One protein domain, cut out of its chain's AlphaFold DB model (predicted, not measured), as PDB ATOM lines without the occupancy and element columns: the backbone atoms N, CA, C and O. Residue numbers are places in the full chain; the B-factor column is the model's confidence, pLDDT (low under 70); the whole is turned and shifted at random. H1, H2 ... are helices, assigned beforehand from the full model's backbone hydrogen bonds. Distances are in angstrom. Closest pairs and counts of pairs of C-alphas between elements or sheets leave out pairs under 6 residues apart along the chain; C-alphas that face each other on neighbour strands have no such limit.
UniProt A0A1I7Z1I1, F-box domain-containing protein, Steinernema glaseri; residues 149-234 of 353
ATOM      1  N   SER A 149     150.401   9.987  60.152       65.00
ATOM      2  CA  SER A 149     149.804   9.549  61.415       65.00
ATOM      3  C   SER A 149     150.677  10.002  62.591       65.00
ATOM      4  O   SER A 149     151.887  10.201  62.463       65.00
ATOM      5  N   ALA A 150     150.095  10.147  63.780       68.81
ATOM      6  CA  ALA A 150     150.872  10.481  64.973       68.81
ATOM      7  C   ALA A 150     151.987   9.458  65.269       68.81
ATOM      8  O   ALA A 150     153.029   9.814  65.821       68.81
ATOM      9  N   ARG A 151     151.785   8.194  64.870       70.00
ATOM     10  CA  ARG A 151     152.800   7.142  64.950       70.00
ATOM     11  C   ARG A 151     153.975   7.437  64.019       70.00
ATOM     12  O   ARG A 151     155.115   7.303  64.448       70.00
ATOM     13  N   ASP A 152     153.714   7.884  62.799       60.72
ATOM     14  CA  ASP A 152     154.762   8.158  61.810       60.72
ATOM     15  C   ASP A 152     155.550   9.414  62.166       60.72
ATOM     16  O   ASP A 152     156.774   9.427  62.065       60.72
ATOM     17  N   VAL A 153     154.880  10.440  62.700       65.31
ATOM     18  CA  VAL A 153     155.555  11.621  63.259       65.31
ATOM     19  C   VAL A 153     156.486  11.223  64.416       65.31
ATOM     20  O   VAL A 153     157.623  11.692  64.497       65.31
ATOM     21  N   LEU A 154     156.055  10.314  65.297       67.12
ATOM     22  CA  LEU A 154     156.915   9.767  66.353       67.12
ATOM     23  C   LEU A 154     158.092   8.967  65.786       67.12
ATOM     24  O   LEU A 154     159.216   9.138  66.259       67.12
ATOM     25  N   SER A 155     157.862   8.144  64.763       56.94
ATOM     26  CA  SER A 155     158.923   7.408  64.071       56.94
ATOM     27  C   SER A 155     159.947   8.364  63.455       56.94
ATOM     28  O   SER A 155     161.144   8.185  63.666       56.94
ATOM     29  N   LEU A 156     159.507   9.451  62.813       53.97
ATOM     30  CA  LEU A 156     160.388  10.502  62.292       53.97
ATOM     31  C   LEU A 156     161.226  11.155  63.392       53.97
ATOM     32  O   LEU A 156     162.413  11.412  63.198       53.97
ATOM     33  N   SER A 157     160.660  11.353  64.585       57.28
ATOM     34  CA  SER A 157     161.408  11.892  65.726       57.28
ATOM     35  C   SER A 157     162.575  10.996  66.170       57.28
ATOM     36  O   SER A 157     163.486  11.479  66.839       57.28
ATOM     37  N   SER A 158     162.571   9.713  65.791       49.50
ATOM     38  CA  SER A 158     163.640   8.753  66.095       49.50
ATOM     39  C   SER A 158     164.737   8.690  65.024       49.50
ATOM     40  O   SER A 158     165.834   8.215  65.309       49.50
ATOM     41  N   VAL A 159     164.475   9.221  63.822       42.44
ATOM     42  CA  VAL A 159     165.396   9.177  62.671       42.44
ATOM     43  C   VAL A 159     166.638  10.035  62.910       42.44
ATOM     44  O   VAL A 159     167.740   9.653  62.525       42.44
ATOM     45  N   SER A 160     166.499  11.191  63.567       44.38
ATOM     46  CA  SER A 160     167.648  12.032  63.911       44.38
ATOM     47  C   SER A 160     167.394  12.915  65.134       44.38
ATOM     48  O   SER A 160     166.273  13.351  65.405       44.38
ATOM     49  N   LYS A 161     168.471  13.272  65.853       43.91
ATOM     50  CA  LYS A 161     168.422  14.243  66.970       43.91
ATOM     51  C   LYS A 161     167.874  15.610  66.531       43.91
ATOM     52  O   LYS A 161     167.354  16.357  67.357       43.91
ATOM     53  N   ARG A 162     168.013  15.950  65.247       43.94
ATOM     54  CA  ARG A 162     167.564  17.215  64.660       43.94
ATOM     55  C   ARG A 162     166.059  17.187  64.376       43.94
ATOM     56  O   ARG A 162     165.363  18.105  64.805       43.94
ATOM     57  N   MET A 163     165.549  16.102  63.793       51.88
ATOM     58  CA  MET A 163     164.111  15.878  63.595       51.88
ATOM     59  C   MET A 163     163.369  15.808  64.935       51.88
ATOM     60  O   MET A 163     162.339  16.456  65.112       51.88
ATOM     61  N   HIS A 164     163.963  15.138  65.928       55.88
ATOM     62  CA  HIS A 164     163.468  15.134  67.304       55.88
ATOM     63  C   HIS A 164     163.281  16.551  67.867       55.88
ATOM     64  O   HIS A 164     162.240  16.871  68.435       55.88
ATOM     65  N   ARG A 165     164.282  17.426  67.699       57.25
ATOM     66  CA  ARG A 165     164.201  18.822  68.155       57.25
ATOM     67  C   ARG A 165     163.164  19.622  67.376       57.25
ATOM     68  O   ARG A 165     162.489  20.435  67.990       57.25
ATOM     69  N   SER A 166     163.044  19.404  66.066       58.12
ATOM     70  CA  SER A 166     162.080  20.108  65.214       58.12
ATOM     71  C   SER A 166     160.638  19.783  65.607       58.12
ATOM     72  O   SER A 166     159.858  20.689  65.886       58.12
ATOM     73  N   ILE A 167     160.303  18.498  65.738       63.66
ATOM     74  CA  ILE A 167     158.956  18.042  66.120       63.66
ATOM     75  C   ILE A 167     158.585  18.517  67.531       63.66
ATOM     76  O   ILE A 167     157.441  18.889  67.778       63.66
ATOM     77  N   ASN A 168     159.560  18.562  68.445       67.38
ATOM     78  CA  ASN A 168     159.352  18.962  69.838       67.38
ATOM     79  C   ASN A 168     159.515  20.472  70.092       67.38
ATOM     80  O   ASN A 168     159.557  20.895  71.250       67.38
ATOM     81  N   ARG A 169     159.619  21.313  69.050       69.06
ATOM     82  CA  ARG A 169     159.605  22.773  69.235       69.06
ATOM     83  C   ARG A 169     158.236  23.234  69.762       69.06
ATOM     84  O   ARG A 169     157.220  22.748  69.273       69.06
ATOM     85  N   PRO A 170     158.174  24.235  70.662       67.31
ATOM     86  CA  PRO A 170     156.905  24.744  71.197       67.31
ATOM     87  C   PRO A 170     155.914  25.231  70.129       67.31
ATOM     88  O   PRO A 170     154.709  25.071  70.284       67.31
ATOM     89  N   THR A 171     156.410  25.798  69.028       65.62
ATOM     90  CA  THR A 171     155.581  26.217  67.886       65.62
ATOM     91  C   THR A 171     154.951  25.018  67.176       65.62
ATOM     92  O   THR A 171     153.761  25.028  66.870       65.62
ATOM     93  N   ASN A 172     155.725  23.949  66.995       67.06
ATOM     94  CA  ASN A 172     155.301  22.733  66.308       67.06
ATOM     95  C   ASN A 172     154.425  21.844  67.200       67.06
ATOM     96  O   ASN A 172     153.585  21.108  66.694       67.06
ATOM     97  N   ASP A 173     154.533  21.979  68.525       72.81
ATOM     98  CA  ASP A 173     153.603  21.375  69.482       72.81
ATOM     99  C   ASP A 173     152.155  21.825  69.239       72.81
ATOM    100  O   ASP A 173     151.229  21.013  69.224       72.81
ATOM    101  N   ILE A 174     151.957  23.115  68.968       73.25
ATOM    102  CA  ILE A 174     150.632  23.666  68.674       73.25
ATOM    103  C   ILE A 174     150.164  23.250  67.280       73.25
ATOM    104  O   ILE A 174     148.997  22.912  67.117       73.25
ATOM    105  N   LEU A 175     151.040  23.285  66.280       68.31
ATOM    106  CA  LEU A 175     150.644  23.029  64.892       68.31
ATOM    107  C   LEU A 175     150.369  21.542  64.639       68.31
ATOM    108  O   LEU A 175     149.318  21.190  64.112       68.31
ATOM    109  N   ILE A 176     151.265  20.668  65.093       77.31
ATOM    110  CA  ILE A 176     151.196  19.227  64.842       77.31
ATOM    111  C   ILE A 176     150.277  18.566  65.871       77.31
ATOM    112  O   ILE A 176     149.260  17.951  65.540       77.31
ATOM    113  N   TRP A 177     150.606  18.701  67.156       83.44
ATOM    114  CA  TRP A 177     150.020  17.848  68.189       83.44
ATOM    115  C   TRP A 177     148.626  18.284  68.628       83.44
ATOM    116  O   TRP A 177     147.825  17.426  68.993       83.44
ATOM    117  N   LYS A 178     148.271  19.572  68.520       83.31
ATOM    118  CA  LYS A 178     146.884  20.021  68.743       83.31
ATOM    119  C   LYS A 178     145.926  19.367  67.748       83.31
ATOM    120  O   LYS A 178     144.871  18.877  68.148       83.31
ATOM    121  N   ARG A 179     146.296  19.324  66.464       76.81
ATOM    122  CA  ARG A 179     145.467  18.713  65.422       76.81
ATOM    123  C   ARG A 179     145.349  17.207  65.631       76.81
ATOM    124  O   ARG A 179     144.233  16.701  65.644       76.81
ATOM    125  N   LYS A 180     146.462  16.501  65.868       82.12
ATOM    126  CA  LYS A 180     146.429  15.049  66.142       82.12
ATOM    127  C   LYS A 180     145.617  14.712  67.390       82.12
ATOM    128  O   LYS A 180     144.864  13.746  67.386       82.12
ATOM    129  N   LEU A 181     145.703  15.538  68.432       85.50
ATOM    130  CA  LEU A 181     144.890  15.381  69.635       85.50
ATOM    131  C   LEU A 181     143.389  15.538  69.336       85.50
ATOM    132  O   LEU A 181     142.602  14.722  69.809       85.50
ATOM    133  N   SER A 182     143.000  16.522  68.518       81.31
ATOM    134  CA  SER A 182     141.603  16.694  68.084       81.31
ATOM    135  C   SER A 182     141.115  15.536  67.209       81.31
ATOM    136  O   SER A 182     140.037  15.002  67.448       81.31
ATOM    137  N   VAL A 183     141.917  15.082  66.242       79.06
ATOM    138  CA  VAL A 183     141.526  14.000  65.322       79.06
ATOM    139  C   VAL A 183     141.397  12.657  66.048       79.06
ATOM    140  O   VAL A 183     140.386  11.976  65.902       79.06
ATOM    141  N   ASP A 184     142.375  12.289  66.879       80.62
ATOM    142  CA  ASP A 184     142.423  10.949  67.479       80.62
ATOM    143  C   ASP A 184     141.602  10.829  68.772       80.62
ATOM    144  O   ASP A 184     141.226   9.719  69.176       80.62
ATOM    145  N   PHE A 185     141.360  11.945  69.467       84.50
ATOM    146  CA  PHE A 185     140.704  11.973  70.781       84.50
ATOM    147  C   PHE A 185     139.520  12.947  70.880       84.50
ATOM    148  O   PHE A 185     138.810  12.910  71.886       84.50
ATOM    149  N   GLY A 186     139.258  13.754  69.851       82.69
ATOM    150  CA  GLY A 186     138.152  14.710  69.796       82.69
ATOM    151  C   GLY A 186     138.448  16.062  70.456       82.69
ATOM    152  O   GLY A 186     139.396  16.233  71.223       82.69
ATOM    153  N   GLU A 187     137.566  17.032  70.209       81.25
ATOM    154  CA  GLU A 187     137.627  18.387  70.789       81.25
ATOM    155  C   GLU A 187     137.553  18.398  72.329       81.25
ATOM    156  O   GLU A 187     138.122  19.267  72.990       81.25
ATOM    157  N   SER A 188     136.912  17.395  72.933       79.62
ATOM    158  CA  SER A 188     136.851  17.242  74.392       79.62
ATOM    159  C   SER A 188     138.232  17.012  75.016       79.62
ATOM    160  O   SER A 188     138.504  17.494  76.117       79.62
ATOM    161  N   ALA A 189     139.143  16.345  74.298       79.44
ATOM    162  CA  ALA A 189     140.513  16.137  74.749       79.44
ATOM    163  C   ALA A 189     141.313  17.448  74.772       79.44
ATOM    164  O   ALA A 189     142.086  17.665  75.707       79.44
ATOM    165  N   LEU A 190     141.070  18.351  73.813       78.31
ATOM    166  CA  LEU A 190     141.685  19.682  73.781       78.31
ATOM    167  C   LEU A 190     141.274  20.535  74.988       78.31
ATOM    168  O   LEU A 190     142.114  21.220  75.568       78.31
ATOM    169  N   GLN A 191     139.996  20.481  75.374       78.00
ATOM    170  CA  GLN A 191     139.456  21.243  76.507       78.00
ATOM    171  C   GLN A 191     139.893  20.671  77.862       78.00
ATOM    172  O   GLN A 191     140.025  21.407  78.834       78.00
ATOM    173  N   SER A 192     140.163  19.364  77.921       73.75
ATOM    174  CA  SER A 192     140.648  18.677  79.127       73.75
ATOM    175  C   SER A 192     142.158  18.813  79.371       73.75
ATOM    176  O   SER A 192     142.693  18.238  80.324       73.75
ATOM    177  N   LYS A 193     142.864  19.540  78.499       80.12
ATOM    178  CA  LYS A 193     144.308  19.738  78.585       80.12
ATOM    179  C   LYS A 193     144.667  20.542  79.850       80.12
ATOM    180  O   LYS A 193     144.190  21.665  80.006       80.12
ATOM    181  N   PRO A 194     145.551  20.036  80.727       77.38
ATOM    182  CA  PRO A 194     146.081  20.822  81.838       77.38
ATOM    183  C   PRO A 194     146.861  22.031  81.309       77.38
ATOM    184  O   PRO A 194     147.668  21.889  80.392       77.38
ATOM    185  N   GLY A 195     146.651  23.215  81.891       72.44
ATOM    186  CA  GLY A 195     147.197  24.478  81.368       72.44
ATOM    187  C   GLY A 195     148.725  24.535  81.223       72.44
ATOM    188  O   GLY A 195     149.218  25.310  80.410       72.44
ATOM    189  N   ASN A 196     149.460  23.685  81.947       78.19
ATOM    190  CA  ASN A 196     150.925  23.622  81.912       78.19
ATOM    191  C   ASN A 196     151.488  22.504  81.017       78.19
ATOM    192  O   ASN A 196     152.700  22.447  80.821       78.19
ATOM    193  N   ASP A 197     150.646  21.614  80.489       82.88
ATOM    194  CA  ASP A 197     151.105  20.503  79.650       82.88
ATOM    195  C   ASP A 197     151.313  20.965  78.198       82.88
ATOM    196  O   ASP A 197     150.696  21.925  77.729       82.88
ATOM    197  N   SER A 198     152.164  20.271  77.441       86.00
ATOM    198  CA  SER A 198     152.221  20.427  75.986       86.00
ATOM    199  C   SER A 198     151.098  19.606  75.328       86.00
ATOM    200  O   SER A 198     150.497  18.716  75.945       86.00
ATOM    201  N   TYR A 199     150.735  19.924  74.086       85.81
ATOM    202  CA  TYR A 199     149.776  19.108  73.334       85.81
ATOM    203  C   TYR A 199     150.331  17.700  73.112       85.81
ATOM    204  O   TYR A 199     149.604  16.723  73.281       85.81
ATOM    205  N   PHE A 200     151.635  17.590  72.852       85.75
ATOM    206  CA  PHE A 200     152.338  16.321  72.739       85.75
ATOM    207  C   PHE A 200     152.294  15.487  74.026       85.75
ATOM    208  O   PHE A 200     151.992  14.295  73.976       85.75
ATOM    209  N   SER A 201     152.555  16.085  75.196       86.12
ATOM    210  CA  SER A 201     152.534  15.341  76.463       86.12
ATOM    211  C   SER A 201     151.127  14.840  76.793       86.12
ATOM    212  O   SER A 201     150.954  13.705  77.242       86.12
ATOM    213  N   THR A 202     150.111  15.647  76.485       87.50
ATOM    214  CA  THR A 202     148.700  15.270  76.631       87.50
ATOM    215  C   THR A 202     148.331  14.130  75.684       87.50
ATOM    216  O   THR A 202     147.717  13.154  76.117       87.50
ATOM    217  N   TYR A 203     148.756  14.215  74.421       86.69
ATOM    218  CA  TYR A 203     148.571  13.166  73.422       86.69
ATOM    219  C   TYR A 203     149.191  11.843  73.886       86.69
ATOM    220  O   TYR A 203     148.503  10.825  73.974       86.69
ATOM    221  N   ARG A 204     150.466  11.871  74.289       85.88
ATOM    222  CA  ARG A 204     151.189  10.694  74.780       85.88
ATOM    223  C   ARG A 204     150.497  10.048  75.980       85.88
ATOM    224  O   ARG A 204     150.293   8.836  75.987       85.88
ATOM    225  N   ARG A 205     150.065  10.850  76.957       88.06
ATOM    226  CA  ARG A 205     149.350  10.360  78.145       88.06
ATOM    227  C   ARG A 205     148.056   9.632  77.778       88.06
ATOM    228  O   ARG A 205     147.737   8.605  78.373       88.06
ATOM    229  N   LEU A 206     147.293  10.150  76.816       87.44
ATOM    230  CA  LEU A 206     146.043   9.518  76.390       87.44
ATOM    231  C   LEU A 206     146.276   8.241  75.572       87.44
ATOM    232  O   LEU A 206     145.507   7.288  75.713       87.44
ATOM    233  N   VAL A 207     147.342   8.188  74.769       86.19
ATOM    234  CA  VAL A 207     147.768   6.959  74.081       86.19
ATOM    235  C   VAL A 207     148.132   5.874  75.095       86.19
ATOM    236  O   VAL A 207     147.617   4.758  75.004       86.19
ATOM    237  N   GLU A 208     148.952   6.204  76.095       86.69
ATOM    238  CA  GLU A 208     149.342   5.278  77.166       86.69
ATOM    239  C   GLU A 208     148.116   4.790  77.955       86.69
ATOM    240  O   GLU A 208     147.964   3.588  78.188       86.69
ATOM    241  N   LYS A 209     147.176   5.692  78.267       88.12
ATOM    242  CA  LYS A 209     145.917   5.341  78.935       88.12
ATOM    243  C   LYS A 209     145.068   4.367  78.108       88.12
ATOM    244  O   LYS A 209     144.645   3.342  78.640       88.12
ATOM    245  N   ARG A 210     144.860   4.626  76.808       83.88
ATOM    246  CA  ARG A 210     144.123   3.707  75.914       83.88
ATOM    247  C   ARG A 210     144.809   2.346  75.802       83.88
ATOM    248  O   ARG A 210     144.131   1.319  75.775       83.88
ATOM    249  N   ALA A 211     146.139   2.317  75.730       82.06
ATOM    250  CA  ALA A 211     146.896   1.068  75.691       82.06
ATOM    251  C   ALA A 211     146.704   0.257  76.983       82.06
ATOM    252  O   ALA A 211     146.479  -0.953  76.929       82.06
ATOM    253  N   GLN A 212     146.712   0.927  78.137       87.69
ATOM    254  CA  GLN A 212     146.480   0.299  79.433       87.69
ATOM    255  C   GLN A 212     145.042  -0.217  79.588       87.69
ATOM    256  O   GLN A 212     144.840  -1.329  80.073       87.69
ATOM    257  N   GLU A 213     144.044   0.546  79.138       87.19
ATOM    258  CA  GLU A 213     142.638   0.121  79.120       87.19
ATOM    259  C   GLU A 213     142.439  -1.127  78.249       87.19
ATOM    260  O   GLU A 213     141.817  -2.090  78.697       87.19
ATOM    261  N   ARG A 214     143.040  -1.166  77.051       82.19
ATOM    262  CA  ARG A 214     143.020  -2.358  76.185       82.19
ATOM    263  C   ARG A 214     143.696  -3.560  76.840       82.19
ATOM    264  O   ARG A 214     143.138  -4.651  76.820       82.19
ATOM    265  N   ALA A 215     144.866  -3.371  77.450       82.56
ATOM    266  CA  ALA A 215     145.567  -4.449  78.147       82.56
ATOM    267  C   ALA A 215     144.745  -5.002  79.324       82.56
ATOM    268  O   ALA A 215     144.693  -6.212  79.535       82.56
ATOM    269  N   ASN A 216     144.066  -4.130  80.072       88.44
ATOM    270  CA  ASN A 216     143.183  -4.540  81.159       88.44
ATOM    271  C   ASN A 216     141.939  -5.280  80.645       88.44
ATOM    272  O   ASN A 216     141.555  -6.281  81.247       88.44
ATOM    273  N   ALA A 217     141.347  -4.841  79.530       82.50
ATOM    274  CA  ALA A 217     140.216  -5.525  78.901       82.50
ATOM    275  C   ALA A 217     140.595  -6.937  78.425       82.50
ATOM    276  O   ALA A 217     139.870  -7.888  78.711       82.50
ATOM    277  N   LEU A 218     141.765  -7.094  77.795       79.25
ATOM    278  CA  LEU A 218     142.286  -8.405  77.394       79.25
ATOM    279  C   LEU A 218     142.501  -9.325  78.602       79.25
ATOM    280  O   LEU A 218     142.046 -10.464  78.592       79.25
ATOM    281  N   ARG A 219     143.098  -8.818  79.691       80.56
ATOM    282  CA  ARG A 219     143.242  -9.598  80.935       80.56
ATOM    283  C   ARG A 219     141.897 -10.017  81.521       80.56
ATOM    284  O   ARG A 219     141.771 -11.132  82.016       80.56
ATOM    285  N   GLN A 220     140.898  -9.135  81.504       83.44
ATOM    286  CA  GLN A 220     139.554  -9.473  81.974       83.44
ATOM    287  C   GLN A 220     138.904 -10.542  81.093       83.44
ATOM    288  O   GLN A 220     138.247 -11.442  81.617       83.44
ATOM    289  N   GLU A 221     139.106 -10.481  79.778       77.50
ATOM    290  CA  GLU A 221     138.616 -11.501  78.856       77.50
ATOM    291  C   GLU A 221     139.302 -12.853  79.086       77.50
ATOM    292  O   GLU A 221     138.614 -13.871  79.157       77.50
ATOM    293  N   ASP A 222     140.618 -12.869  79.292       75.88
ATOM    294  CA  ASP A 222     141.376 -14.080  79.611       75.88
ATOM    295  C   ASP A 222     140.925 -14.702  80.933       75.88
ATOM    296  O   ASP A 222     140.669 -15.905  80.994       75.88
ATOM    297  N   LEU A 223     140.730 -13.889  81.977       81.25
ATOM    298  CA  LEU A 223     140.167 -14.349  83.249       81.25
ATOM    299  C   LEU A 223     138.752 -14.909  83.066       81.25
ATOM    300  O   LEU A 223     138.409 -15.935  83.650       81.25
ATOM    301  N   ARG A 224     137.927 -14.281  82.219       78.19
ATOM    302  CA  ARG A 224     136.582 -14.778  81.897       78.19
ATOM    303  C   ARG A 224     136.637 -16.118  81.160       78.19
ATOM    304  O   ARG A 224     135.855 -17.010  81.480       78.19
ATOM    305  N   ARG A 225     137.561 -16.276  80.206       73.88
ATOM    306  CA  ARG A 225     137.799 -17.533  79.477       73.88
ATOM    307  C   ARG A 225     138.281 -18.629  80.425       73.88
ATOM    308  O   ARG A 225     137.728 -19.723  80.401       73.88
ATOM    309  N   GLN A 226     139.239 -18.333  81.301       71.75
ATOM    310  CA  GLN A 226     139.712 -19.273  82.322       71.75
ATOM    311  C   GLN A 226     138.585 -19.696  83.269       71.75
ATOM    312  O   GLN A 226     138.406 -20.888  83.501       71.75
ATOM    313  N   ASN A 227     137.778 -18.751  83.758       75.69
ATOM    314  CA  ASN A 227     136.626 -19.059  84.607       75.69
ATOM    315  C   ASN A 227     135.600 -19.945  83.890       75.69
ATOM    316  O   ASN A 227     135.081 -20.875  84.500       75.69
ATOM    317  N   PHE A 228     135.349 -19.711  82.598       75.62
ATOM    318  CA  PHE A 228     134.497 -20.578  81.784       75.62
ATOM    319  C   PHE A 228     135.074 -21.999  81.675       75.62
ATOM    320  O   PHE A 228     134.375 -22.964  81.971       75.62
ATOM    321  N   TYR A 229     136.353 -22.155  81.319       69.12
ATOM    322  CA  TYR A 229     136.975 -23.482  81.219       69.12
ATOM    323  C   TYR A 229     136.983 -24.235  82.557       69.12
ATOM    324  O   TYR A 229     136.664 -25.424  82.587       69.12
ATOM    325  N   ASN A 230     137.258 -23.528  83.658       71.38
ATOM    326  CA  ASN A 230     137.221 -24.076  85.014       71.38
ATOM    327  C   ASN A 230     135.803 -24.498  85.428       71.38
ATOM    328  O   ASN A 230     135.634 -25.539  86.056       71.38
ATOM    329  N   GLN A 231     134.776 -23.722  85.062       71.88
ATOM    330  CA  GLN A 231     133.379 -24.026  85.390       71.88
ATOM    331  C   GLN A 231     132.876 -25.303  84.700       71.88
ATOM    332  O   GLN A 231     132.045 -26.014  85.262       71.88
ATOM    333  N   TYR A 232     133.380 -25.605  83.502       69.25
ATOM    334  CA  TYR A 232     132.946 -26.755  82.702       69.25
ATOM    335  C   TYR A 232     133.960 -27.914  82.671       69.25
ATOM    336  O   TYR A 232     133.778 -28.848  81.893       69.25
ATOM    337  N   ASN A 233     135.000 -27.896  83.522       63.22
ATOM    338  CA  ASN A 233     136.035 -28.943  83.617       63.22
ATOM    339  C   ASN A 233     136.681 -29.319  82.266       63.22
ATOM    340  O   ASN A 233     137.076 -30.466  82.039       63.22
ATOM    341  N   TYR A 234     136.814 -28.357  81.354       52.62
ATOM    342  CA  TYR A 234     137.573 -28.580  80.129       52.62
ATOM    343  C   TYR A 234     139.065 -28.647  80.472       52.62
ATOM    344  O   TYR A 234     139.595 -27.774  81.159       52.62
TER     345      TYR A 234
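Overview. This is residues 149 to 234 of the 353 residues of the protein "F-box domain-containing protein" of Steinernema glaseri (UniProt A0A1I7Z1I1). One long helix, H5, sticks out with its residues 208 to 225 and 227 to 231 from a small head, where H3 packs on its first turns, H4 packs on H3, and the hairpin H1-H2 joins H3's beginning. The 86 printed residues hold five named helices, H1 to H5 in order, and no named strand: all helix. The whole is extended, radius of gyration of the C-alphas 18.6 A, spanning 60 by 31 by 20 A.

Along the chain. Find C-alpha 150 at (150.872, 10.481, 64.973), beginning H1, residues 150 to 159. Then come H2, 161 to 167; H3, 170 to 185, with a 30 degrees kink near 177; and H4, 187 to 191. H5, 199 to 231, runs 47.7 A to C-alpha 231 at (133.379, -24.026, 85.390).

Arrangement. In hairpin H1-H2, the closest C-alphas, Ser 157 and His 164, are 4.2 A apart. H2 and H3 only just touch, only at the corner, with 3 pairs of C-alphas within 8 A, closest Ile 167 and Asp 173, 7.1 A. H3 touches H4, closest C-alphas Ser 182 and Leu 190, 6.4 A. H5 touches H3 with residues 199 to 203 alone, closest C-alphas Trp 177 and Tyr 199, 5.3 A. O i to N i+4 pairs are within hydrogen-bond range throughout H1, H2, H4 and H5; in H3, 9 of 12.

Size, cuts and confidence. The printed part has no cut; C-alphas 171 and 233, the farthest apart, are 60.6 A apart. Confidence is under 70 in 28 residues, among them 152 to 172.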